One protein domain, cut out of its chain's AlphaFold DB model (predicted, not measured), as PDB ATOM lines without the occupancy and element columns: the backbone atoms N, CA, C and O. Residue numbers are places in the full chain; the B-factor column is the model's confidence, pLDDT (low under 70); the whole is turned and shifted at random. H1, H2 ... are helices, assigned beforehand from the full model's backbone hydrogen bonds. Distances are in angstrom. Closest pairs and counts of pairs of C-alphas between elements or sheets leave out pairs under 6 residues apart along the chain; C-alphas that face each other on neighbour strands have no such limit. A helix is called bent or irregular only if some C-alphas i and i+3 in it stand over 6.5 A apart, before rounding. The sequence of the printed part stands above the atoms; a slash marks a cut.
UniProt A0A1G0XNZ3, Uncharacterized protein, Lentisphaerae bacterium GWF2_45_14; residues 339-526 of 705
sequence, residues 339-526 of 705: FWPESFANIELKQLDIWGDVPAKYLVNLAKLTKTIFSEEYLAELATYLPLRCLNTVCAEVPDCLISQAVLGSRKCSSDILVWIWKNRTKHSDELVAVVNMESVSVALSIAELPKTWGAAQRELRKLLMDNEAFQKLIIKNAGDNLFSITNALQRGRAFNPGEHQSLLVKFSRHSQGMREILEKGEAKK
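Overview. This is residues 339 to 526 of the 705 residues of an uncharacterized protein of Lentisphaerae bacterium GWF2_45_14 (UniProt A0A1G0XNZ3). An elongated block of short helices, mostly crossed where they touch, is built up roughly in chain order along its longest axis: H1 to H4 make one end, H5 to H9 fill the middle, and H10 to H14 make the other end. H6 and H8 have their centres nearest to the mean of the C-alphas, and the short last helix H14 is the farthest out. The printed part has 188 residues with fourteen named helices, H1 to H14 in order, and no named strand; the class is all helix. It is compact, with a radius of gyration of the C-alphas of 17.2 A, and spans 54 by 32 by 26 A.

Along the chain. The longest helices by residues are H2, residues 360 to 373, 20.2 A, and H12, residues 498 to 511, 20.5 A. C-alpha 360 is at (154.519, 190.674, 172.946). Before H2 comes H1, residues 349 to 357, beginning at C-alpha 349 (142.729, 194.028, 188.920). Between H2 and H12 come H3 (376 to 383), H4 (388 to 397, 15.4 A), H5 (400 to 409), H6 (415 to 424), H7 (430 to 434), H8 (438 to 446), H9 (455 to 467, 18.1 A), H10 (469 to 479, 15.5 A) and H11 (484 to 492). H13 (513 to 520) and H14 (523 to 526) follow H12, ending at C-alpha 526 (124.938, 165.060, 206.788). H4 is irregular, with C-alphas 389 and 392 7.2 A apart, and H1 only just, with C-alphas 351 and 354 6.8 A apart.

Arrangement. H2 touches H4 at a steep tilt of 49 degrees, closest at the C-alphas of Ala 367 and Val 394, 5.5 A. H1 and H4 touch only at their ends, Gly 356 to Arg 389, 6.0 A between C-alphas. H3 and H4 form a hairpin at 9 degrees, Ala 383 to Leu 391, 6.6 A. H5 touches H3, Ile 403 to Ala 380, 5.0 A, and H7, Ser 404 to Leu 432, 5.0 A. H4 and H6 are the hubs and touch, Leu 388 to Asp 416, 4.8 A. H6 touches H9, with residues 457 to 461 of H9 alone, Ser 415 to Gln 458, 5.0 A. H8 and H11 touch at a shallow tilt of 15 degrees, the same way, Glu 439 to Ala 489, 5.1 A. H9 and H10 touch only at the corner, Leu 465 to Gln 472, 6.2 A. H12, with residues 505 to 510 alone, touches H13 in a hairpin, Ser 509 to Arg 516, 4.7 A. H14 is close to H11 but not clearly touching, Thr 487 to Ala 524, 7.2 A. H2 and H12 are apart. Every O i to N i+4 pair is within hydrogen-bond range in H3, H5 to H11 and H13; the counts are 8 of 10 in H2, 9 of 10 in H12, 1 of 5 in H1 and 2 of 6 in H4, with O i to N i+3 counts of 5 of 6 in H1 and 5 of 7 in H4, and H14 is too short for an i+4 pair.

Size, cuts and confidence. The C-alphas farthest apart are those of Lys 361 and Lys 521, 55.7 A. The printed part has no cut, and no link is long. The mean pLDDT of the printed part is 85.9; residues 411, 493 and 521 to 526 are under 70.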
ATOM      1  N   PHE A 339     150.704 199.307 187.958       89.25
ATOM      2  CA  PHE A 339     150.956 197.945 187.468       89.25
ATOM      3  C   PHE A 339     152.129 197.229 188.170       89.25
ATOM      4  O   PHE A 339     152.396 196.064 187.860       89.25
ATOM      5  N   TRP A 340     152.804 197.908 189.109       91.31
ATOM      6  CA  TRP A 340     153.783 197.360 190.056       91.31
ATOM      7  C   TRP A 340     153.347 197.671 191.501       91.31
ATOM      8  O   TRP A 340     153.830 198.630 192.111       91.31
ATOM      9  N   PRO A 341     152.390 196.900 192.039       87.31
ATOM     10  CA  PRO A 341     151.828 197.137 193.365       87.31
ATOM     11  C   PRO A 341     152.847 196.884 194.487       87.31
ATOM     12  O   PRO A 341     153.599 195.920 194.453       87.31
ATOM     13  N   GLU A 342     152.824 197.708 195.539       84.44
ATOM     14  CA  GLU A 342     153.654 197.477 196.739       84.44
ATOM     15  C   GLU A 342     153.173 196.273 197.565       84.44
ATOM     16  O   GLU A 342     153.954 195.654 198.283       84.44
ATOM     17  N   SER A 343     151.876 195.953 197.493       83.50
ATOM     18  CA  SER A 343     151.262 194.842 198.221       83.50
ATOM     19  C   SER A 343     150.124 194.215 197.425       83.50
ATOM     20  O   SER A 343     149.294 194.924 196.853       83.50
ATOM     21  N   PHE A 344     150.038 192.884 197.474       82.94
ATOM     22  CA  PHE A 344     149.009 192.104 196.788       82.94
ATOM     23  C   PHE A 344     147.690 191.938 197.557       82.94
ATOM     24  O   PHE A 344     146.714 191.417 197.014       82.94
ATOM     25  N   ALA A 345     147.603 192.439 198.796       76.81
ATOM     26  CA  ALA A 345     146.425 192.246 199.643       76.81
ATOM     27  C   ALA A 345     145.149 192.927 199.097       76.81
ATOM     28  O   ALA A 345     144.070 192.336 199.142       76.81
ATOM     29  N   ASN A 346     145.276 194.145 198.552       72.69
ATOM     30  CA  ASN A 346     144.153 195.003 198.140       72.69
ATOM     31  C   ASN A 346     144.326 195.577 196.719       72.69
ATOM     32  O   ASN A 346     144.070 196.757 196.489       72.69
ATOM     33  N   ILE A 347     144.772 194.762 195.760       78.81
ATOM     34  CA  ILE A 347     144.933 195.222 194.370       78.81
ATOM     35  C   ILE A 347     143.586 195.281 193.643       78.81
ATOM     36  O   ILE A 347     142.811 194.321 193.639       78.81
ATOM     37  N   GLU A 348     143.363 196.381 192.928       82.75
ATOM     38  CA  GLU A 348     142.344 196.477 191.887       82.75
ATOM     39  C   GLU A 348     142.868 195.862 190.581       82.75
ATOM     40  O   GLU A 348     143.757 196.418 189.935       82.75
ATOM     41  N   LEU A 349     142.288 194.742 190.134       84.81
ATOM     42  CA  LEU A 349     142.729 194.028 188.920       84.81
ATOM     43  C   LEU A 349     142.790 194.917 187.666       84.81
ATOM     44  O   LEU A 349     143.620 194.703 186.788       84.81
ATOM     45  N   LYS A 350     141.955 195.959 187.597       84.44
ATOM     46  CA  LYS A 350     141.950 196.934 186.496       84.44
ATOM     47  C   LYS A 350     143.298 197.645 186.320       84.44
ATOM     48  O   LYS A 350     143.639 198.024 185.204       84.44
ATOM     49  N   GLN A 351     144.075 197.810 187.389       85.38
ATOM     50  CA  GLN A 351     145.406 198.420 187.331       85.38
ATOM     51  C   GLN A 351     146.425 197.511 186.624       85.38
ATOM     52  O   GLN A 351     147.357 198.000 185.989       85.38
ATOM     53  N   LEU A 352     146.207 196.193 186.657       89.12
ATOM     54  CA  LEU A 352     147.065 195.200 186.010       89.12
ATOM     55  C   LEU A 352     146.712 194.957 184.534       89.12
ATOM     56  O   LEU A 352     147.448 194.255 183.845       89.12
ATOM     57  N   ASP A 353     145.629 195.555 184.020       88.44
ATOM     58  CA  ASP A 353     145.173 195.379 182.629       88.44
ATOM     59  C   ASP A 353     146.249 195.800 181.613       88.44
ATOM     60  O   ASP A 353     146.357 195.255 180.514       88.44
ATOM     61  N   ILE A 354     147.135 196.708 182.033       90.25
ATOM     62  CA  ILE A 354     148.280 197.197 181.261       90.25
ATOM     63  C   ILE A 354     149.183 196.044 180.806       90.25
ATOM     64  O   ILE A 354     149.630 196.051 179.663       90.25
ATOM     65  N   TRP A 355     149.399 195.019 181.636       91.94
ATOM     66  CA  TRP A 355     150.196 193.843 181.265       91.94
ATOM     67  C   TRP A 355     149.585 193.053 180.098       91.94
ATOM     68  O   TRP A 355     150.312 192.487 179.283       91.94
ATOM     69  N   GLY A 356     148.253 193.046 179.979       88.06
ATOM     70  CA  GLY A 356     147.542 192.453 178.844       88.06
ATOM     71  C   GLY A 356     147.589 193.306 177.572       88.06
ATOM     72  O   GLY A 356     147.394 192.785 176.470       88.06
ATOM     73  N   ASP A 357     147.876 194.595 177.715       88.94
ATOM     74  CA  ASP A 357     147.869 195.600 176.655       88.94
ATOM     75  C   ASP A 357     149.243 195.812 175.999       88.94
ATOM     76  O   ASP A 357     149.318 196.338 174.882       88.94
ATOM     77  N   VAL A 358     150.319 195.393 176.672       89.81
ATOM     78  CA  VAL A 358     151.702 195.502 176.194       89.81
ATOM     79  C   VAL A 358     151.940 194.565 174.990       89.81
ATOM     80  O   VAL A 358     151.569 193.386 175.027       89.81
ATOM     81  N   PRO A 359     152.570 195.047 173.899       90.44
ATOM     82  CA  PRO A 359     152.983 194.203 172.777       90.44
ATOM     83  C   PRO A 359     153.910 193.054 173.198       90.44
ATOM     84  O   PRO A 359     154.798 193.233 174.026       90.44
ATOM     85  N   ALA A 360     153.776 191.883 172.564       87.38
ATOM     86  CA  ALA A 360     154.519 190.674 172.946       87.38
ATOM     87  C   ALA A 360     156.052 190.856 172.960       87.38
ATOM     88  O   ALA A 360     156.717 190.307 173.832       87.38
ATOM     89  N   LYS A 361     156.602 191.671 172.042       86.44
ATOM     90  CA  LYS A 361     158.036 192.017 171.993       86.44
ATOM     91  C   LYS A 361     158.515 192.676 173.295       86.44
ATOM     92  O   LYS A 361     159.573 192.331 173.805       86.44
ATOM     93  N   TYR A 362     157.722 193.599 173.836       91.62
ATOM     94  CA  TYR A 362     158.060 194.364 175.038       91.62
ATOM     95  C   TYR A 362     157.746 193.613 176.326       91.62
ATOM     96  O   TYR A 362     158.413 193.813 177.336       91.62
ATOM     97  N   LEU A 363     156.761 192.717 176.286       93.12
ATOM     98  CA  LEU A 363     156.342 191.950 177.451       93.12
ATOM     99  C   LEU A 363     157.481 191.095 178.033       93.12
ATOM    100  O   LEU A 363     157.614 191.014 179.250       93.12
ATOM    101  N   VAL A 364     158.323 190.507 177.173       92.38
ATOM    102  CA  VAL A 364     159.495 189.714 177.594       92.38
ATOM    103  C   VAL A 364     160.468 190.577 178.395       92.38
ATOM    104  O   VAL A 364     160.874 190.205 179.495       92.38
ATOM    105  N   ASN A 365     160.802 191.760 177.877       93.38
ATOM    106  CA  ASN A 365     161.711 192.687 178.549       93.38
ATOM    107  C   ASN A 365     161.107 193.221 179.851       93.38
ATOM    108  O   ASN A 365     161.813 193.339 180.845       93.38
ATOM    109  N   LEU A 366     159.801 193.500 179.873       94.25
ATOM    110  CA  LEU A 366     159.107 193.973 181.070       94.25
ATOM    111  C   LEU A 366     159.083 192.913 182.185       94.25
ATOM    112  O   LEU A 366     159.278 193.254 183.354       94.25
ATOM    113  N   ALA A 367     158.883 191.636 181.845       93.94
ATOM    114  CA  ALA A 367     158.940 190.532 182.805       93.94
ATOM    115  C   ALA A 367     160.346 190.392 183.413       93.94
ATOM    116  O   ALA A 367     160.492 190.394 184.636       93.94
ATOM    117  N   LYS A 368     161.387 190.383 182.568       92.75
ATOM    118  CA  LYS A 368     162.793 190.335 183.006       92.75
ATOM    119  C   LYS A 368     163.186 191.534 183.864       92.75
ATOM    120  O   LYS A 368     163.816 191.369 184.908       92.75
ATOM    121  N   LEU A 369     162.759 192.731 183.470       93.81
ATOM    122  CA  LEU A 369     162.958 193.953 184.242       93.81
ATOM    123  C   LEU A 369     162.321 193.838 185.633       93.81
ATOM    124  O   LEU A 369     162.973 194.114 186.635       93.81
ATOM    125  N   THR A 370     161.065 193.390 185.703       93.19
ATOM    126  CA  THR A 370     160.326 193.254 186.970       93.19
ATOM    127  C   THR A 370     161.009 192.259 187.910       93.19
ATOM    128  O   THR A 370     161.204 192.564 189.087       93.19
ATOM    129  N   LYS A 371     161.452 191.114 187.375       93.25
ATOM    130  CA  LYS A 371     162.261 190.122 188.095       93.25
ATOM    131  C   LYS A 371     163.557 190.719 188.650       93.25
ATOM    132  O   LYS A 371     163.890 190.485 189.806       93.25
ATOM    133  N   THR A 372     164.264 191.507 187.839       91.19
ATOM    134  CA  THR A 372     165.549 192.126 188.217       91.19
ATOM    135  C   THR A 372     165.380 193.158 189.336       91.19
ATOM    136  O   THR A 372     166.243 193.305 190.197       91.19
ATOM    137  N   ILE A 373     164.261 193.885 189.332       91.12
ATOM    138  CA  ILE A 373     163.996 194.976 190.271       91.12
ATOM    139  C   ILE A 373     163.505 194.476 191.637       91.12
ATOM    140  O   ILE A 373     163.969 194.979 192.665       91.12
ATOM    141  N   PHE A 374     162.540 193.549 191.655       89.25
ATOM    142  CA  PHE A 374     161.814 193.175 192.874       89.25
ATOM    143  C   PHE A 374     162.216 191.806 193.423       89.25
ATOM    144  O   PHE A 374     162.474 191.720 194.623       89.25
ATOM    145  N   SER A 375     162.236 190.770 192.573       91.38
ATOM    146  CA  SER A 375     162.666 189.375 192.821       91.38
ATOM    147  C   SER A 375     161.887 188.398 191.923       91.38
ATOM    148  O   SER A 375     160.923 188.783 191.252       91.38
ATOM    149  N   GLU A 376     162.280 187.119 191.921       93.12
ATOM    150  CA  GLU A 376     161.498 186.044 191.296       93.12
ATOM    151  C   GLU A 376     160.216 185.736 192.086       93.12
ATOM    152  O   GLU A 376     159.180 185.489 191.471       93.12
ATOM    153  N   GLU A 377     160.246 185.823 193.424       92.56
ATOM    154  CA  GLU A 377     159.070 185.605 194.277       92.56
ATOM    155  C   GLU A 377     157.978 186.647 194.012       92.56
ATOM    156  O   GLU A 377     156.809 186.299 193.848       92.56
ATOM    157  N   TYR A 378     158.364 187.920 193.886       92.75
ATOM    158  CA  TYR A 378     157.428 188.991 193.544       92.75
ATOM    159  C   TYR A 378     156.780 188.766 192.171       92.75
ATOM    160  O   TYR A 378     155.583 188.997 191.995       92.75
ATOM    161  N   LEU A 379     157.554 188.302 191.182       93.88
ATOM    162  CA  LEU A 379     157.023 188.020 189.848       93.88
ATOM    163  C   LEU A 379     156.069 186.814 189.859       93.88
ATOM    164  O   LEU A 379     155.068 186.829 189.141       93.88
ATOM    165  N   ALA A 380     156.347 185.805 190.691       93.06
ATOM    166  CA  ALA A 380     155.471 184.656 190.906       93.06
ATOM    167  C   ALA A 380     154.123 185.071 191.518       93.06
ATOM    168  O   ALA A 380     153.073 184.665 191.021       93.06
ATOM    169  N   GLU A 381     154.147 185.919 192.551       92.06
ATOM    170  CA  GLU A 381     152.935 186.464 193.173       92.06
ATOM    171  C   GLU A 381     152.169 187.366 192.201       92.06
ATOM    172  O   GLU A 381     150.957 187.234 192.057       92.06
ATOM    173  N   LEU A 382     152.860 188.206 191.426       92.38
ATOM    174  CA  LEU A 382     152.224 189.016 190.387       92.38
ATOM    175  C   LEU A 382     151.495 188.148 189.354       92.38
ATOM    176  O   LEU A 382     150.351 188.450 189.002       92.38
ATOM    177  N   ALA A 383     152.107 187.047 188.909       92.75
ATOM    178  CA  ALA A 383     151.527 186.144 187.919       92.75
ATOM    179  C   ALA A 383     150.156 185.581 188.335       92.75
ATOM    180  O   ALA A 383     149.317 185.344 187.466       92.75
ATOM    181  N   THR A 384     149.864 185.434 189.634       91.81
ATOM    182  CA  THR A 384     148.557 184.922 190.085       91.81
ATOM    183  C   THR A 384     147.407 185.889 189.818       91.81
ATOM    184  O   THR A 384     146.250 185.464 189.806       91.81
ATOM    185  N   TYR A 385     147.699 187.167 189.559       90.81
ATOM    186  CA  TYR A 385     146.714 188.218 189.293       90.81
ATOM    187  C   TYR A 385     146.664 188.656 187.823       90.81
ATOM    188  O   TYR A 385     145.753 189.388 187.443       90.81
ATOM    189  N   LEU A 386     147.613 188.229 186.988       92.25
ATOM    190  CA  LEU A 386     147.762 188.717 185.617       92.25
ATOM    191  C   LEU A 386     146.793 188.066 184.604       92.25
ATOM    192  O   LEU A 386     146.366 186.927 184.794       92.25
ATOM    193  N   PRO A 387     146.473 188.749 183.482       92.94
ATOM    194  CA  PRO A 387     145.663 188.173 182.408       92.94
ATOM    195  C   PRO A 387     146.361 187.017 181.678       92.94
ATOM    196  O   PRO A 387     147.562 187.068 181.405       92.94
ATOM    197  N   LEU A 388     145.582 186.051 181.181       92.62
ATOM    198  CA  LEU A 388     146.064 184.843 180.496       92.62
ATOM    199  C   LEU A 388     147.056 185.121 179.354       92.62
ATOM    200  O   LEU A 388     147.987 184.347 179.132       92.62
ATOM    201  N   ARG A 389     146.875 186.231 178.626       91.00
ATOM    202  CA  ARG A 389     147.710 186.612 177.475       91.00
ATOM    203  C   ARG A 389     149.194 186.741 177.829       91.00
ATOM    204  O   ARG A 389     150.029 186.436 176.982       91.00
ATOM    205  N   CYS A 390     149.515 187.202 179.036       91.75
ATOM    206  CA  CYS A 390     150.894 187.501 179.420       91.75
ATOM    207  C   CYS A 390     151.586 186.385 180.215       91.75
ATOM    208  O   CYS A 390     152.815 186.358 180.285       91.75
ATOM    209  N   LEU A 391     150.826 185.411 180.724       93.25
ATOM    210  CA  LEU A 391     151.343 184.355 181.598       93.25
ATOM    211  C   LEU A 391     152.403 183.467 180.943       93.25
ATOM    212  O   LEU A 391     153.382 183.131 181.591       93.25
ATOM    213  N   ASN A 392     152.288 183.151 179.649       93.00
ATOM    214  CA  ASN A 392     153.330 182.374 178.957       93.00
ATOM    215  C   ASN A 392     154.707 183.051 179.001       93.00
ATOM    216  O   ASN A 392     155.717 182.363 178.976       93.00
ATOM    217  N   THR A 393     154.748 184.384 179.008       93.00
ATOM    218  CA  THR A 393     155.998 185.150 179.044       93.00
ATOM    219  C   THR A 393     156.472 185.362 180.473       93.00
ATOM    220  O   THR A 393     157.645 185.169 180.755       93.00
ATOM    221  N   VAL A 394     155.560 185.717 181.380       93.12
ATOM    222  CA  VAL A 394     155.893 185.989 182.783       93.12
ATOM    223  C   VAL A 394     156.325 184.714 183.509       93.12
ATOM    224  O   VAL A 394     157.389 184.691 184.117       93.12
ATOM    225  N   CYS A 395     155.557 183.630 183.383       92.50
ATOM    226  CA  CYS A 395     155.872 182.359 184.032       92.50
ATOM    227  C   CYS A 395     157.099 181.658 183.429       92.50
ATOM    228  O   CYS A 395     157.623 180.745 184.048       92.50
ATOM    229  N   ALA A 396     157.571 182.052 182.240       91.94
ATOM    230  CA  ALA A 396     158.813 181.508 181.681       91.94
ATOM    231  C   ALA A 396     160.069 182.010 182.419       91.94
ATOM    232  O   ALA A 396     161.115 181.374 182.338       91.94
ATOM    233  N   GLU A 397     159.970 183.136 183.133       91.38
ATOM    234  CA  GLU A 397     161.081 183.751 183.872       91.38
ATOM    235  C   GLU A 397     161.139 183.319 185.351       91.38
ATOM    236  O   GLU A 397     162.061 183.723 186.070       91.38
ATOM    237  N   VAL A 398     160.165 182.515 185.799       93.19
ATOM    238  CA  VAL A 398     159.954 182.099 187.193       93.19
ATOM    239  C   VAL A 398     159.948 180.567 187.278       93.19
ATOM    240  O   VAL A 398     159.289 179.921 186.463       93.19
ATOM    241  N   PRO A 399     160.639 179.952 188.253       92.94
ATOM    242  CA  PRO A 399     160.594 178.507 188.442       92.94
ATOM    243  C   PRO A 399     159.217 178.029 188.926       92.94
ATOM    244  O   PRO A 399     158.550 178.683 189.732       92.94
ATOM    245  N   ASP A 400     158.824 176.830 188.493       92.69
ATOM    246  CA  ASP A 400     157.532 176.214 188.822       92.69
ATOM    247  C   ASP A 400     157.226 176.170 190.330       92.69
ATOM    248  O   ASP A 400     156.074 176.358 190.725       92.69
ATOM    249  N   CYS A 401     158.242 175.950 191.174       92.62
ATOM    250  CA  CYS A 401     158.086 175.865 192.628       92.62
ATOM    251  C   CYS A 401     157.647 177.191 193.268       92.62
ATOM    252  O   CYS A 401     156.899 177.185 194.242       92.62
ATOM    253  N   LEU A 402     158.070 178.333 192.720       92.38
ATOM    254  CA  LEU A 402     157.644 179.641 193.219       92.38
ATOM    255  C   LEU A 402     156.231 179.971 192.745       92.38
ATOM    256  O   LEU A 402     155.446 180.524 193.508       92.38
ATOM    257  N   ILE A 403     155.872 179.579 191.519       92.25
ATOM    258  CA  ILE A 403     154.505 179.748 191.008       92.25
ATOM    259  C   ILE A 403     153.530 178.913 191.843       92.25
ATOM    260  O   ILE A 403     152.467 179.404 192.223       92.25
ATOM    261  N   SER A 404     153.884 177.665 192.163       91.38
ATOM    262  CA  SER A 404     153.029 176.798 192.976       91.38
ATOM    263  C   SER A 404     152.831 177.359 194.388       91.38
ATOM    264  O   SER A 404     151.693 177.450 194.854       91.38
ATOM    265  N   GLN A 405     153.905 177.825 195.033       90.06
ATOM    266  CA  GLN A 405     153.843 178.502 196.331       90.06
ATOM    267  C   GLN A 405     153.014 179.789 196.280       90.06
ATOM    268  O   GLN A 405     152.183 180.005 197.159       90.06
ATOM    269  N   ALA A 406     153.188 180.613 195.245       89.88
ATOM    270  CA  ALA A 406     152.437 181.851 195.072       89.88
ATOM    271  C   ALA A 406     150.934 181.585 194.926       89.88
ATOM    272  O   ALA A 406     150.124 182.222 195.596       89.88
ATOM    273  N   VAL A 407     150.544 180.600 194.113       89.25
ATOM    274  CA  VAL A 407     149.129 180.244 193.948       89.25
ATOM    275  C   VAL A 407     148.532 179.724 195.261       89.25
ATOM    276  O   VAL A 407     147.433 180.144 195.619       89.25
ATOM    277  N   LEU A 408     149.255 178.877 196.004       85.94
ATOM    278  CA  LEU A 408     148.808 178.349 197.302       85.94
ATOM    279  C   LEU A 408     148.752 179.420 198.406       85.94
ATOM    280  O   LEU A 408     147.877 179.365 199.266       85.94
ATOM    281  N   GLY A 409     149.671 180.389 198.390       82.12
ATOM    282  CA  GLY A 409     149.711 181.503 199.340       82.12
ATOM    283  C   GLY A 409     148.724 182.630 199.017       82.12
ATOM    284  O   GLY A 409     148.366 183.415 199.899       82.12
ATOM    285  N   SER A 410     148.258 182.717 197.768       78.62
ATOM    286  CA  SER A 410     147.358 183.779 197.328       78.62
ATOM    287  C   SER A 410     145.942 183.606 197.894       78.62
ATOM    288  O   SER A 410     145.287 182.580 197.725       78.62
ATOM    289  N   ARG A 411     145.404 184.663 198.517       68.00
ATOM    290  CA  ARG A 411     143.985 184.697 198.938       68.00
ATOM    291  C   ARG A 411     143.020 184.874 197.760       68.00
ATOM    292  O   ARG A 411     141.831 184.594 197.889       68.00
ATOM    293  N   LYS A 412     143.513 185.404 196.637       72.75
ATOM    294  CA  LYS A 412     142.750 185.719 195.424       72.75
ATOM    295  C   LYS A 412     143.523 185.215 194.205       72.75
ATOM    296  O   LYS A 412     144.284 185.959 193.598       72.75
ATOM    297  N   CYS A 413     143.315 183.952 193.858       80.38
ATOM    298  CA  CYS A 413     143.890 183.352 192.659       80.38
ATOM    299  C   CYS A 413     143.011 183.658 191.435       80.38
ATOM    300  O   CYS A 413     141.800 183.419 191.465       80.38
ATOM    301  N   SER A 414     143.590 184.195 190.356       87.00
ATOM    302  CA  SER A 414     142.847 184.439 189.115       87.00
ATOM    303  C   SER A 414     142.474 183.134 188.400       87.00
ATOM    304  O   SER A 414     143.163 182.118 188.479       87.00
ATOM    305  N   SER A 415     141.382 183.154 187.632       91.94
ATOM    306  CA  SER A 415     141.043 182.013 186.766       91.94
ATOM    307  C   SER A 415     142.095 181.789 185.670       91.94
ATOM    308  O   SER A 415     142.300 180.664 185.218       91.94
ATOM    309  N   ASP A 416     142.770 182.858 185.252       94.50
ATOM    310  CA  ASP A 416     143.765 182.888 184.186       94.50
ATOM    311  C   ASP A 416     144.978 182.003 184.484       94.50
ATOM    312  O   ASP A 416     145.354 181.202 183.623       94.50
ATOM    313  N   ILE A 417     145.542 182.076 185.698       94.19
ATOM    314  CA  ILE A 417     146.698 181.246 186.072       94.19
ATOM    315  C   ILE A 417     146.346 179.756 186.090       94.19
ATOM    316  O   ILE A 417     147.099 178.942 185.560       94.19
ATOM    317  N   LEU A 418     145.156 179.384 186.569       94.44
ATOM    318  CA  LEU A 418     144.705 177.987 186.576       94.44
ATOM    319  C   LEU A 418     144.475 177.449 185.156       94.44
ATOM    320  O   LEU A 418     144.867 176.324 184.835       94.44
ATOM    321  N   VAL A 419     143.879 178.261 184.275       95.25
ATOM    322  CA  VAL A 419     143.711 177.913 182.854       95.25
ATOM    323  C   VAL A 419     145.069 177.788 182.158       95.25
ATOM    324  O   VAL A 419     145.248 176.896 181.324       95.25
ATOM    325  N   TRP A 420     146.033 178.644 182.497       95.94
ATOM    326  CA  TRP A 420     147.392 178.572 181.968       95.94
ATOM    327  C   TRP A 420     148.114 177.286 182.394       95.94
ATOM    328  O   TRP A 420     148.626 176.579 181.520       95.94
ATOM    329  N   ILE A 421     148.077 176.933 183.688       94.50
ATOM    330  CA  ILE A 421     148.651 175.678 184.202       94.50
ATOM    331  C   ILE A 421     148.027 174.490 183.462       94.50
ATOM    332  O   ILE A 421     148.735 173.627 182.945       94.50
ATOM    333  N   TRP A 422     146.700 174.472 183.309       94.56
ATOM    334  CA  TRP A 422     146.008 173.410 182.578       94.56
ATOM    335  C   TRP A 422     146.455 173.284 181.112       94.56
ATOM    336  O   TRP A 422     146.695 172.174 180.610       94.56
ATOM    337  N   LYS A 423     146.577 174.411 180.401       94.06
ATOM    338  CA  LYS A 423     147.000 174.434 178.992       94.06
ATOM    339  C   LYS A 423     148.436 173.944 178.812       94.06
ATOM    340  O   LYS A 423     148.710 173.282 177.813       94.06
ATOM    341  N   ASN A 424     149.314 174.201 179.782       92.81
ATOM    342  CA  ASN A 424     150.732 173.842 179.722       92.81
ATOM    343  C   ASN A 424     151.125 172.645 180.609       92.81
ATOM    344  O   ASN A 424     152.307 172.345 180.728       92.81
ATOM    345  N   ARG A 425     150.159 171.900 181.159       92.12
ATOM    346  CA  ARG A 425     150.366 170.795 182.121       92.12
ATOM    347  C   ARG A 425     151.375 169.709 181.725       92.12
ATOM    348  O   ARG A 425     151.841 168.985 182.585       92.12
ATOM    349  N   THR A 426     151.678 169.541 180.438       90.06
ATOM    350  CA  THR A 426     152.660 168.547 179.957       90.06
ATOM    351  C   THR A 426     154.091 169.082 179.914       90.06
ATOM    352  O   THR A 426     155.010 168.317 179.653       90.06
ATOM    353  N   LYS A 427     154.273 170.398 180.058       89.69
ATOM    354  CA  LYS A 427     155.566 171.091 179.964       89.69
ATOM    355  C   LYS A 427     156.129 171.491 181.329       89.69
ATOM    356  O   LYS A 427     157.281 171.897 181.387       89.69
ATOM    357  N   HIS A 428     155.318 171.396 182.378       91.44
ATOM    358  CA  HIS A 428     155.649 171.820 183.733       91.44
ATOM    359  C   HIS A 428     155.618 170.641 184.704       91.44
ATOM    360  O   HIS A 428     155.080 169.577 184.392       91.44
ATOM    361  N   SER A 429     156.216 170.847 185.872       90.00
ATOM    362  CA  SER A 429     156.298 169.880 186.964       90.00
ATOM    363  C   SER A 429     154.926 169.446 187.489       90.00
ATOM    364  O   SER A 429     153.955 170.211 187.498       90.00
ATOM    365  N   ASP A 430     154.864 168.210 187.994       87.94
ATOM    366  CA  ASP A 430     153.663 167.670 188.639       87.94
ATOM    367  C   ASP A 430     153.255 168.496 189.874       87.94
ATOM    368  O   ASP A 430     152.067 168.614 190.156       87.94
ATOM    369  N   GLU A 431     154.213 169.122 190.568       87.38
ATOM    370  CA  GLU A 431     153.964 170.004 191.717       87.38
ATOM    371  C   GLU A 431     153.132 171.233 191.337       87.38
ATOM    372  O   GLU A 431     152.158 171.557 192.015       87.38
ATOM    373  N   LEU A 432     153.464 171.899 190.226       90.50
ATOM    374  CA  LEU A 432     152.696 173.047 189.740       90.50
ATOM    375  C   LEU A 432     151.300 172.628 189.273       90.50
ATOM    376  O   LEU A 432     150.305 173.301 189.549       90.50
ATOM    377  N   VAL A 433     151.213 171.489 188.589       92.06
ATOM    378  CA  VAL A 433     149.936 170.936 188.128       92.06
ATOM    379  C   VAL A 433     149.048 170.514 189.306       92.06
ATOM    380  O   VAL A 433     147.826 170.655 189.213       92.06
ATOM    381  N   ALA A 434     149.630 170.054 190.419       89.62
ATOM    382  CA  ALA A 434     148.911 169.644 191.627       89.62
ATOM    383  C   ALA A 434     148.139 170.792 192.296       89.62
ATOM    384  O   ALA A 434     147.114 170.556 192.939       89.62
ATOM    385  N   VAL A 435     148.575 172.039 192.091       89.44
ATOM    386  CA  VAL A 435     147.893 173.220 192.636       89.44
ATOM    387  C   VAL A 435     146.502 173.422 192.027       89.44
ATOM    388  O   VAL A 435     145.629 174.011 192.662       89.44
ATOM    389  N   VAL A 436     146.244 172.877 190.831       91.69
ATOM    390  CA  VAL A 436     144.907 172.878 190.219       91.69
ATOM    391  C   VAL A 436     144.019 171.855 190.932       91.69
ATOM    392  O   VAL A 436     143.891 170.700 190.524       91.69
ATOM    393  N   ASN A 437     143.396 172.291 192.020       90.19
ATOM    394  CA  ASN A 437     142.487 171.504 192.852       90.19
ATOM    395  C   ASN A 437     141.099 172.168 192.954       90.19
ATOM    396  O   ASN A 437     140.884 173.284 192.482       90.19
ATOM    397  N   MET A 438     140.125 171.483 193.557       88.50
ATOM    398  CA  MET A 438     138.758 172.016 193.633       88.50
ATOM    399  C   MET A 438     138.667 173.311 194.459       88.50
ATOM    400  O   MET A 438     137.834 174.166 194.164       88.50
ATOM    401  N   GLU A 439     139.522 173.478 195.466       86.12
ATOM    402  CA  GLU A 439     139.550 174.667 196.320       86.12
ATOM    403  C   GLU A 439     140.004 175.908 195.545       86.12
ATOM    404  O   GLU A 439     139.257 176.883 195.460       86.12
ATOM    405  N   SER A 440     141.160 175.838 194.880       88.19
ATOM    406  CA  SER A 440     141.679 176.912 194.025       88.19
ATOM    407  C   SER A 440     140.705 177.284 192.901       88.19
ATOM    408  O   SER A 440     140.457 178.467 192.664       88.19
ATOM    409  N   VAL A 441     140.077 176.292 192.255       90.44
ATOM    410  CA  VAL A 441     139.068 176.513 191.203       90.44
ATOM    411  C   VAL A 441     137.813 177.194 191.759       90.44
ATOM    412  O   VAL A 441     137.290 178.117 191.135       90.44
ATOM    413  N   SER A 442     137.329 176.766 192.928       87.38
ATOM    414  CA  SER A 442     136.159 177.351 193.596       87.38
ATOM    415  C   SER A 442     136.409 178.813 193.980       87.38
ATOM    416  O   SER A 442     135.588 179.681 193.670       87.38
ATOM    417  N   VAL A 443     137.580 179.108 194.557       86.38
ATOM    418  CA  VAL A 443     138.012 180.476 194.882       86.38
ATOM    419  C   VAL A 443     138.083 181.328 193.615       86.38
ATOM    420  O   VAL A 443     137.444 182.379 193.561       86.38
ATOM    421  N   ALA A 444     138.759 180.858 192.564       88.75
ATOM    422  CA  ALA A 444     138.930 181.609 191.320       88.75
ATOM    423  C   ALA A 444     137.602 181.908 190.595       88.75
ATOM    424  O   ALA A 444     137.432 182.983 190.014       88.75
ATOM    425  N   LEU A 445     136.638 180.981 190.640       89.69
ATOM    426  CA  LEU A 445     135.308 181.172 190.050       89.69
ATOM    427  C   LEU A 445     134.381 182.039 190.912       89.69
ATOM    428  O   LEU A 445     133.398 182.562 190.392       89.69
ATOM    429  N   SER A 446     134.686 182.211 192.201       86.25
ATOM    430  CA  SER A 446     133.893 183.037 193.123       86.25
ATOM    431  C   SER A 446     134.196 184.538 193.041       86.25
ATOM    432  O   SER A 446     133.457 185.338 193.614       86.25
ATOM    433  N   ILE A 447     135.257 184.935 192.327       84.31
ATOM    434  CA  ILE A 447     135.633 186.344 192.161       84.31
ATOM    435  C   ILE A 447     134.565 187.063 191.322       84.31
ATOM    436  O   ILE A 447     134.397 186.786 190.130       84.31
ATOM    437  N   ALA A 448     133.847 187.988 191.960       73.31
ATOM    438  CA  ALA A 448     132.871 188.870 191.327       73.31
ATOM    439  C   ALA A 448     133.551 190.109 190.707       73.31
ATOM    440  O   ALA A 448     134.652 190.480 191.104       73.31
ATOM    441  N   GLU A 449     132.885 190.745 189.737       73.25
ATOM    442  CA  GLU A 449     133.304 192.026 189.130       73.25
ATOM    443  C   GLU A 449     134.695 192.022 188.459       73.25
ATOM    444  O   GLU A 449     135.475 192.969 188.559       73.25
ATOM    445  N   LEU A 450     135.016 190.958 187.718       81.75
ATOM    446  CA  LEU A 450     136.263 190.892 186.953       81.75
ATOM    447  C   LEU A 450     136.292 191.912 185.797       81.75
ATOM    448  O   LEU A 450     135.295 192.063 185.078       81.75
ATOM    449  N   PRO A 451     137.450 192.548 185.524       84.12
ATOM    450  CA  PRO A 451     137.623 193.333 184.310       84.12
ATOM    451  C   PRO A 451     137.427 192.471 183.051       84.12
ATOM    452  O   PRO A 451     137.611 191.250 183.056       84.12
ATOM    453  N   LYS A 452     137.082 193.122 181.933       84.56
ATOM    454  CA  LYS A 452     136.719 192.462 180.664       84.56
ATOM    455  C   LYS A 452     137.756 191.436 180.182       84.56
ATOM    456  O   LYS A 452     137.379 190.431 179.580       84.56
ATOM    457  N   THR A 453     139.036 191.686 180.436       84.62
ATOM    458  CA  THR A 453     140.175 190.851 180.035       84.62
ATOM    459  C   THR A 453     140.251 189.509 180.777       84.62
ATOM    460  O   THR A 453     140.563 188.509 180.136       84.62
ATOM    461  N   TRP A 454     139.849 189.435 182.052       89.62
ATOM    462  CA  TRP A 454     139.836 188.192 182.855       89.62
ATOM    463  C   TRP A 454     138.562 187.349 182.651       89.62
ATOM    464  O   TRP A 454     138.547 186.133 182.855       89.62
ATOM    465  N   GLY A 455     137.466 187.960 182.183       88.00
ATOM    466  CA  GLY A 455     136.182 187.263 182.006       88.00
ATOM    467  C   GLY A 455     136.200 186.133 180.961       88.00
ATOM    468  O   GLY A 455     135.349 185.241 180.980       88.00
ATOM    469  N   ALA A 456     137.145 186.136 180.014       89.88
ATOM    470  CA  ALA A 456     137.307 185.033 179.065       89.88
ATOM    471  C   ALA A 456     137.850 183.767 179.746       89.88
ATOM    472  O   ALA A 456     137.271 182.694 179.571       89.88
ATOM    473  N   ALA A 457     138.894 183.905 180.565       92.12
ATOM    474  CA  ALA A 457     139.499 182.789 181.279       92.12
ATOM    475  C   ALA A 457     138.572 182.224 182.361       92.12
ATOM    476  O   ALA A 457     138.469 181.008 182.481       92.12
ATOM    477  N   GLN A 458     137.816 183.064 183.082       92.12
ATOM    478  CA  GLN A 458     136.829 182.584 184.063       92.12
ATOM    479  C   GLN A 458     135.744 181.705 183.414       92.12
ATOM    480  O   GLN A 458     135.405 180.633 183.920       92.12
ATOM    481  N   ARG A 459     135.229 182.112 182.245       91.56
ATOM    482  CA  ARG A 459     134.271 181.302 181.470       91.56
ATOM    483  C   ARG A 459     134.898 180.008 180.958       91.56
ATOM    484  O   ARG A 459     134.247 178.966 180.987       91.56
ATOM    485  N   GLU A 460     136.146 180.068 180.498       94.06
ATOM    486  CA  GLU A 460     136.888 178.888 180.053       94.06
ATOM    487  C   GLU A 460     137.117 177.900 181.205       94.06
ATOM    488  O   GLU A 460     136.851 176.715 181.034       94.06
ATOM    489  N   LEU A 461     137.504 178.377 182.391       94.31
ATOM    490  CA  LEU A 461     137.682 177.555 183.589       94.31
ATOM    491  C   LEU A 461     136.379 176.860 183.998       94.31
ATOM    492  O   LEU A 461     136.371 175.653 184.236       94.31
ATOM    493  N   ARG A 462     135.253 177.591 184.008       92.88
ATOM    494  CA  ARG A 462     133.930 177.008 184.293       92.88
ATOM    495  C   ARG A 462     133.557 175.940 183.265       92.88
ATOM    496  O   ARG A 462     133.075 174.873 183.639       92.88
ATOM    497  N   LYS A 463     133.819 176.189 181.978       93.62
ATOM    498  CA  LYS A 463     133.587 175.215 180.903       93.62
ATOM    499  C   LYS A 463     134.468 173.972 181.054       93.62
ATOM    500  O   LYS A 463     133.977 172.861 180.886       93.62
ATOM    501  N   LEU A 464     135.747 174.138 181.393       93.94
ATOM    502  CA  LEU A 464     136.661 173.023 181.653       93.94
ATOM    503  C   LEU A 464     136.167 172.166 182.821       93.94
ATOM    504  O   LEU A 464     136.100 170.947 182.693       93.94
ATOM    505  N   LEU A 465     135.746 172.795 183.918       92.69
ATOM    506  CA  LEU A 465     135.196 172.091 185.074       92.69
ATOM    507  C   LEU A 465     133.924 171.304 184.729       92.69
ATOM    508  O   LEU A 465     133.782 170.153 185.138       92.69
ATOM    509  N   MET A 466     133.009 171.893 183.956       88.56
ATOM    510  CA  MET A 466     131.721 171.268 183.647       88.56
ATOM    511  C   MET A 466     131.814 170.204 182.552       88.56
ATOM    512  O   MET A 466     131.215 169.136 182.695       88.56
ATOM    513  N   ASP A 467     132.550 170.461 181.475       91.38
ATOM    514  CA  ASP A 467     132.401 169.702 180.229       91.38
ATOM    515  C   ASP A 467     133.640 168.876 179.863       91.38
ATOM    516  O   ASP A 467     133.554 168.003 178.999       91.38
ATOM    517  N   ASN A 468     134.797 169.117 180.492       93.94
ATOM    518  CA  ASN A 468     136.041 168.433 180.142       93.94
ATOM    519  C   ASN A 468     136.369 167.288 181.117       93.94
ATOM    520  O   ASN A 468     136.804 167.509 182.247       93.94
ATOM    521  N   GLU A 469     136.241 166.047 180.642       91.69
ATOM    522  CA  GLU A 469     136.545 164.840 181.427       91.69
ATOM    523  C   GLU A 469     138.011 164.777 181.891       91.69
ATOM    524  O   GLU A 469     138.290 164.363 183.016       91.69
ATOM    525  N   ALA A 470     138.968 165.193 181.056       92.00
ATOM    526  CA  ALA A 470     140.381 165.158 181.428       92.00
ATOM    527  C   ALA A 470     140.686 166.143 182.568       92.00
ATOM    528  O   ALA A 470     141.485 165.831 183.448       92.00
ATOM    529  N   PHE A 471     140.030 167.306 182.574       93.88
ATOM    530  CA  PHE A 471     140.156 168.294 183.647       93.88
ATOM    531  C   PHE A 471     139.535 167.784 184.953       93.88
ATOM    532  O   PHE A 471     140.136 167.894 186.017       93.88
ATOM    533  N   GLN A 472     138.371 167.134 184.876       92.62
ATOM    534  CA  GLN A 472     137.729 166.516 186.041       92.62
ATOM    535  C   GLN A 472     138.584 165.394 186.643       92.62
ATOM    536  O   GLN A 472     138.755 165.330 187.860       92.62
ATOM    537  N   LYS A 473     139.173 164.540 185.795       90.50
ATOM    538  CA  LYS A 473     140.128 163.506 186.223       90.50
ATOM    539  C   LYS A 473     141.364 164.107 186.883       90.50
ATOM    540  O   LYS A 473     141.858 163.525 187.843       90.50
ATOM    541  N   LEU A 474     141.846 165.254 186.401       90.88
ATOM    542  CA  LEU A 474     142.974 165.950 187.016       90.88
ATOM    543  C   LEU A 474     142.642 166.415 188.437       90.88
ATOM    544  O   LEU A 474     143.408 166.127 189.348       90.88
ATOM    545  N   ILE A 475     141.487 167.056 188.645       91.00
ATOM    546  CA  ILE A 475     141.051 167.505 189.980       91.00
ATOM    547  C   ILE A 475     140.969 166.326 190.955       91.00
ATOM    548  O   ILE A 475     141.435 166.426 192.087       91.00
ATOM    549  N   ILE A 476     140.413 165.196 190.509       88.38
ATOM    550  CA  ILE A 476     140.345 163.968 191.313       88.38
ATOM    551  C   ILE A 476     141.749 163.443 191.624       88.38
ATOM    552  O   ILE A 476     142.032 163.114 192.772       88.38
ATOM    553  N   LYS A 477     142.629 163.363 190.618       88.50
ATOM    554  CA  LYS A 477     144.009 162.888 190.788       88.50
ATOM    555  C   LYS A 477     144.759 163.742 191.815       88.50
ATOM    556  O   LYS A 477     145.432 163.190 192.677       88.50
ATOM    557  N   ASN A 478     144.606 165.062 191.739       88.19
ATOM    558  CA  ASN A 478     145.273 166.015 192.625       88.19
ATOM    559  C   ASN A 478     144.714 165.998 194.056       88.19
ATOM    560  O   ASN A 478     145.436 166.325 194.991       88.19
ATOM    561  N   ALA A 479     143.454 165.594 194.249       83.06
ATOM    562  CA  ALA A 479     142.886 165.397 195.583       83.06
ATOM    563  C   ALA A 479     143.458 164.160 196.304       83.06
ATOM    564  O   ALA A 479     143.402 164.100 197.533       83.06
ATOM    565  N   GLY A 480     144.013 163.191 195.561       81.75
ATOM    566  CA  GLY A 480     144.605 161.971 196.112       81.75
ATOM    567  C   GLY A 480     143.639 161.243 197.049       81.75
ATOM    568  O   GLY A 480     142.507 160.939 196.673       81.75
ATOM    569  N   ASP A 481     144.077 161.018 198.288       73.31
ATOM    570  CA  ASP A 481     143.282 160.357 199.331       73.31
ATOM    571  C   ASP A 481     142.229 161.283 199.972       73.31
ATOM    572  O   ASP A 481     141.261 160.817 200.574       73.31
ATOM    573  N   ASN A 482     142.363 162.607 199.824       77.62
ATOM    574  CA  ASN A 482     141.473 163.591 200.439       77.62
ATOM    575  C   ASN A 482     140.340 164.018 199.492       77.62
ATOM    576  O   ASN A 482     140.152 165.198 199.189       77.62
ATOM    577  N   LEU A 483     139.545 163.056 199.028       80.31
ATOM    578  CA  LEU A 483     138.405 163.317 198.139       80.31
ATOM    579  C   LEU A 483     137.309 164.188 198.791       80.31
ATOM    580  O   LEU A 483     136.576 164.886 198.090       80.31
ATOM    581  N   PHE A 484     137.242 164.221 200.126       77.19
ATOM    582  CA  PHE A 484     136.351 165.111 200.882       77.19
ATOM    583  C   PHE A 484     136.684 166.598 200.700       77.19
ATOM    584  O   PHE A 484     135.799 167.449 200.822       77.19
ATOM    585  N   SER A 485     137.928 166.937 200.344       79.38
ATOM    586  CA  SER A 485     138.294 168.314 199.985       79.38
ATOM    587  C   SER A 485     137.462 168.837 198.807       79.38
ATOM    588  O   SER A 485     137.051 169.996 198.815       79.38
ATOM    589  N   ILE A 486     137.118 167.974 197.840       83.00
ATOM    590  CA  ILE A 486     136.304 168.330 196.671       83.00
ATOM    591  C   ILE A 486     134.875 168.661 197.105       83.00
ATOM    592  O   ILE A 486     134.334 169.693 196.709       83.00
ATOM    593  N   THR A 487     134.264 167.812 197.935       78.75
ATOM    594  CA  THR A 487     132.896 168.037 198.420       78.75
ATOM    595  C   THR A 487     132.813 169.284 199.292       78.75
ATOM    596  O   THR A 487     131.906 170.091 199.113       78.75
ATOM    597  N   ASN A 488     133.792 169.496 200.174       79.50
ATOM    598  CA  ASN A 488     133.831 170.661 201.056       79.50
ATOM    599  C   ASN A 488     134.064 171.960 200.271       79.50
ATOM    600  O   ASN A 488     133.389 172.959 200.520       79.50
ATOM    601  N   ALA A 489     134.967 171.954 199.285       79.94
ATOM    602  CA  ALA A 489     135.227 173.114 198.429       79.94
ATOM    603  C   ALA A 489     134.020 173.485 197.550       79.94
ATOM    604  O   ALA A 489     133.756 174.670 197.325       79.94
ATOM    605  N   LEU A 490     133.267 172.484 197.078       80.75
ATOM    606  CA  LEU A 490     132.020 172.680 196.337       80.75
ATOM    607  C   LEU A 490     130.898 173.243 197.223       80.75
ATOM    608  O   LEU A 490     130.159 174.109 196.766       80.75
ATOM    609  N   GLN A 491     130.796 172.803 198.482       75.06
ATOM    610  CA  GLN A 491     129.802 173.308 199.439       75.06
ATOM    611  C   GLN A 491     130.106 174.732 199.922       75.06
ATOM    612  O   GLN A 491     129.191 175.537 200.085       75.06
ATOM    613  N   ARG A 492     131.385 175.060 200.147       70.88
ATOM    614  CA  ARG A 492     131.827 176.407 200.556       70.88
ATOM    615  C   ARG A 492     131.807 177.412 199.399       70.88
ATOM    616  O   ARG A 492     131.736 178.619 199.628       70.88
ATOM    617  N   GLY A 493     131.888 176.927 198.161       65.75
ATOM    618  CA  GLY A 493     131.964 177.749 196.961       65.75
ATOM    619  C   GLY A 493     130.665 178.493 196.664       65.75
ATOM    620  O   GLY A 493     129.663 177.886 196.307       65.75
ATOM    621  N   ARG A 494     130.701 179.829 196.696       70.25
ATOM    622  CA  ARG A 494     129.569 180.682 196.273       70.25
ATOM    623  C   ARG A 494     129.385 180.754 194.747       70.25
ATOM    624  O   ARG A 494     128.456 181.395 194.273       70.25
ATOM    625  N   ALA A 495     130.279 180.129 193.977       71.56
ATOM    626  CA  ALA A 495     130.319 180.219 192.517       71.56
ATOM    627  C   ALA A 495     129.269 179.351 191.792       71.56
ATOM    628  O   ALA A 495     128.998 179.583 190.608       71.56
ATOM    629  N   PHE A 496     128.706 178.346 192.474       81.94
ATOM    630  CA  PHE A 496     127.865 177.314 191.866       81.94
ATOM    631  C   PHE A 496     126.446 177.327 192.421       81.94
ATOM    632  O   PHE A 496     126.231 177.414 193.629       81.94
ATOM    633  N   ASN A 497     125.471 177.138 191.535       82.31
ATOM    634  CA  ASN A 497     124.087 176.934 191.952       82.31
ATOM    635  C   ASN A 497     123.873 175.486 192.445       82.31
ATOM    636  O   ASN A 497     124.584 174.578 192.000       82.31
ATOM    637  N   PRO A 498     122.845 175.204 193.273       76.75
ATOM    638  CA  PRO A 498     122.587 173.855 193.794       76.75
ATOM    639  C   PRO A 498     122.474 172.763 192.715       76.75
ATOM    640  O   PRO A 498     122.902 171.628 192.928       76.75
ATOM    641  N   GLY A 499     121.948 173.102 191.532       77.12
ATOM    642  CA  GLY A 499     121.878 172.178 190.395       77.12
ATOM    643  C   GLY A 499     123.243 171.868 189.766       77.12
ATOM    644  O   GLY A 499     123.514 170.725 189.400       77.12
ATOM    645  N   GLU A 500     124.138 172.854 189.681       83.31
ATOM    646  CA  GLU A 500     125.503 172.652 189.178       83.31
ATOM    647  C   GLU A 500     126.339 171.846 190.167       83.31
ATOM    648  O   GLU A 500     127.069 170.947 189.757       83.31
ATOM    649  N   HIS A 501     126.157 172.103 191.463       81.75
ATOM    650  CA  HIS A 501     126.761 171.329 192.541       81.75
ATOM    651  C   HIS A 501     126.421 169.833 192.415       81.75
ATOM    652  O   HIS A 501     127.310 168.983 192.397       81.75
ATOM    653  N   GLN A 502     125.136 169.501 192.240       81.25
ATOM    654  CA  GLN A 502     124.705 168.118 192.011       81.25
ATOM    655  C   GLN A 502     125.267 167.539 190.705       81.25
ATOM    656  O   GLN A 502     125.730 166.400 190.688       81.25
ATOM    657  N   SER A 503     125.269 168.321 189.620       85.44
ATOM    658  CA  SER A 503     125.818 167.892 188.330       85.44
ATOM    659  C   SER A 503     127.305 167.533 188.427       85.44
ATOM    660  O   SER A 503     127.715 166.483 187.932       85.44
ATOM    661  N   LEU A 504     128.104 168.362 189.105       86.25
ATOM    662  CA  LEU A 504     129.534 168.132 189.302       86.25
ATOM    663  C   LEU A 504     129.806 166.913 190.181       86.25
ATOM    664  O   LEU A 504     130.642 166.093 189.814       86.25
ATOM    665  N   LEU A 505     129.065 166.728 191.277       83.69
ATOM    666  CA  LEU A 505     129.202 165.534 192.119       83.69
ATOM    667  C   LEU A 505     128.921 164.242 191.341       83.69
ATOM    668  O   LEU A 505     129.673 163.275 191.460       83.69
ATOM    669  N   VAL A 506     127.882 164.233 190.500       84.38
ATOM    670  CA  VAL A 506     127.568 163.085 189.634       84.38
ATOM    671  C   VAL A 506     128.655 162.863 188.578       84.38
ATOM    672  O   VAL A 506     128.986 161.722 188.265       84.38
ATOM    673  N   LYS A 507     129.233 163.928 188.015       86.69
ATOM    674  CA  LYS A 507     130.340 163.813 187.053       86.69
ATOM    675  C   LYS A 507     131.605 163.268 187.722       86.69
ATOM    676  O   LYS A 507     132.180 162.303 187.227       86.69
ATOM    677  N   PHE A 508     131.988 163.787 188.888       87.00
ATOM    678  CA  PHE A 508     133.143 163.286 189.635       87.00
ATOM    679  C   PHE A 508     132.969 161.831 190.091       87.00
ATOM    680  O   PHE A 508     133.917 161.050 190.007       87.00
ATOM    681  N   SER A 509     131.759 161.424 190.491       84.44
ATOM    682  CA  SER A 509     131.487 160.034 190.874       84.44
ATOM    683  C   SER A 509     131.617 159.064 189.694       84.44
ATOM    684  O   SER A 509     132.090 157.942 189.857       84.44
ATOM    685  N   ARG A 510     131.312 159.482 188.460       86.31
ATOM    686  CA  ARG A 510     131.566 158.644 187.272       86.31
ATOM    687  C   ARG A 510     133.054 158.334 187.095       86.31
ATOM    688  O   ARG A 510     133.381 157.218 186.695       86.31
ATOM    689  N   HIS A 511     133.931 159.270 187.454       84.25
ATOM    690  CA  HIS A 511     135.375 159.179 187.229       84.25
ATOM    691  C   HIS A 511     136.189 158.619 188.410       84.25
ATOM    692  O   HIS A 511     137.340 158.250 188.198       84.25
ATOM    693  N   SER A 512     135.621 158.505 189.619       82.31
ATOM    694  CA  SER A 512     136.300 157.926 190.792       82.31
ATOM    695  C   SER A 512     135.377 157.046 191.630       82.31
ATOM    696  O   SER A 512     134.279 157.460 192.000       82.31
ATOM    697  N   GLN A 513     135.847 155.842 191.976       75.75
ATOM    698  CA  GLN A 513     135.141 154.928 192.878       75.75
ATOM    699  C   GLN A 513     135.030 155.508 194.297       75.75
ATOM    700  O   GLN A 513     133.952 155.457 194.880       75.75
ATOM    701  N   GLY A 514     136.075 156.177 194.800       75.62
ATOM    702  CA  GLY A 514     136.040 156.827 196.116       75.62
ATOM    703  C   GLY A 514     134.994 157.947 196.210       75.62
ATOM    704  O   GLY A 514     134.311 158.073 197.222       75.62
ATOM    705  N   MET A 515     134.769 158.703 195.127       76.25
ATOM    706  CA  MET A 515     133.700 159.715 195.085       76.25
ATOM    707  C   MET A 515     132.295 159.095 195.054       76.25
ATOM    708  O   MET A 515     131.360 159.699 195.581       76.25
ATOM    709  N   ARG A 516     132.120 157.899 194.464       77.06
ATOM    710  CA  ARG A 516     130.844 157.158 194.547       77.06
ATOM    711  C   ARG A 516     130.574 156.713 195.971       77.06
ATOM    712  O   ARG A 516     129.480 156.949 196.461       77.06
ATOM    713  N   GLU A 517     131.576 156.160 196.646       75.69
ATOM    714  CA  GLU A 517     131.433 155.705 198.028       75.69
ATOM    715  C   GLU A 517     131.060 156.853 198.979       75.69
ATOM    716  O   GLU A 517     130.203 156.673 199.841       75.69
ATOM    717  N   ILE A 518     131.630 158.051 198.797       72.56
ATOM    718  CA  ILE A 518     131.274 159.254 199.579       72.56
ATOM    719  C   ILE A 518     129.824 159.696 199.311       72.56
ATOM    720  O   ILE A 518     129.106 160.096 200.232       72.56
ATOM    721  N   LEU A 519     129.369 159.607 198.056       70.88
ATOM    722  CA  LEU A 519     128.000 159.950 197.666       70.88
ATOM    723  C   LEU A 519     126.980 158.928 198.209       70.88
ATOM    724  O   LEU A 519     125.921 159.311 198.706       70.88
ATOM    725  N   GLU A 520     127.312 157.638 198.133       70.12
ATOM    726  CA  GLU A 520     126.475 156.504 198.544       70.12
ATOM    727  C   GLU A 520     126.382 156.364 200.070       70.12
ATOM    728  O   GLU A 520     125.306 156.064 200.588       70.12
ATOM    729  N   LYS A 521     127.458 156.670 200.812       62.91
ATOM    730  CA  LYS A 521     127.457 156.700 202.290       62.91
ATOM    731  C   LYS A 521     126.603 157.833 202.882       62.91
ATOM    732  O   LYS A 521     126.409 157.887 204.095       62.91
ATOM    733  N   GLY A 522     126.056 158.730 202.056       53.72
ATOM    734  CA  GLY A 522     125.114 159.767 202.489       53.72
ATOM    735  C   GLY A 522     125.731 160.871 203.356       53.72
ATOM    736  O   GLY A 522     125.005 161.721 203.873       53.72
ATOM    737  N   GLU A 523     127.057 160.912 203.501       46.50
ATOM    738  CA  GLU A 523     127.744 161.918 204.317       46.50
ATOM    739  C   GLU A 523     127.717 163.303 203.665       46.50
ATOM    740  O   GLU A 523     127.603 164.302 204.368       46.50
ATOM    741  N   ALA A 524     127.613 163.382 202.333       43.66
ATOM    742  CA  ALA A 524     127.356 164.639 201.625       43.66
ATOM    743  C   ALA A 524     126.011 165.303 202.009       43.66
ATOM    744  O   ALA A 524     125.860 166.513 201.849       43.66
ATOM    745  N   LYS A 525     125.038 164.537 202.535       43.06
ATOM    746  CA  LYS A 525     123.772 165.059 203.089       43.06
ATOM    747  C   LYS A 525     123.858 165.398 204.582       43.06
ATOM    748  O   LYS A 525     123.076 166.225 205.038       43.06
ATOM    749  N   LYS A 526     124.787 164.804 205.341       40.34
ATOM    750  CA  LYS A 526     124.938 165.060 206.788       40.34
ATOM    751  C   LYS A 526     125.592 166.409 207.108       40.34
ATOM    752  O   LYS A 526     125.385 166.916 208.201       40.34
TER     753      LYS A 526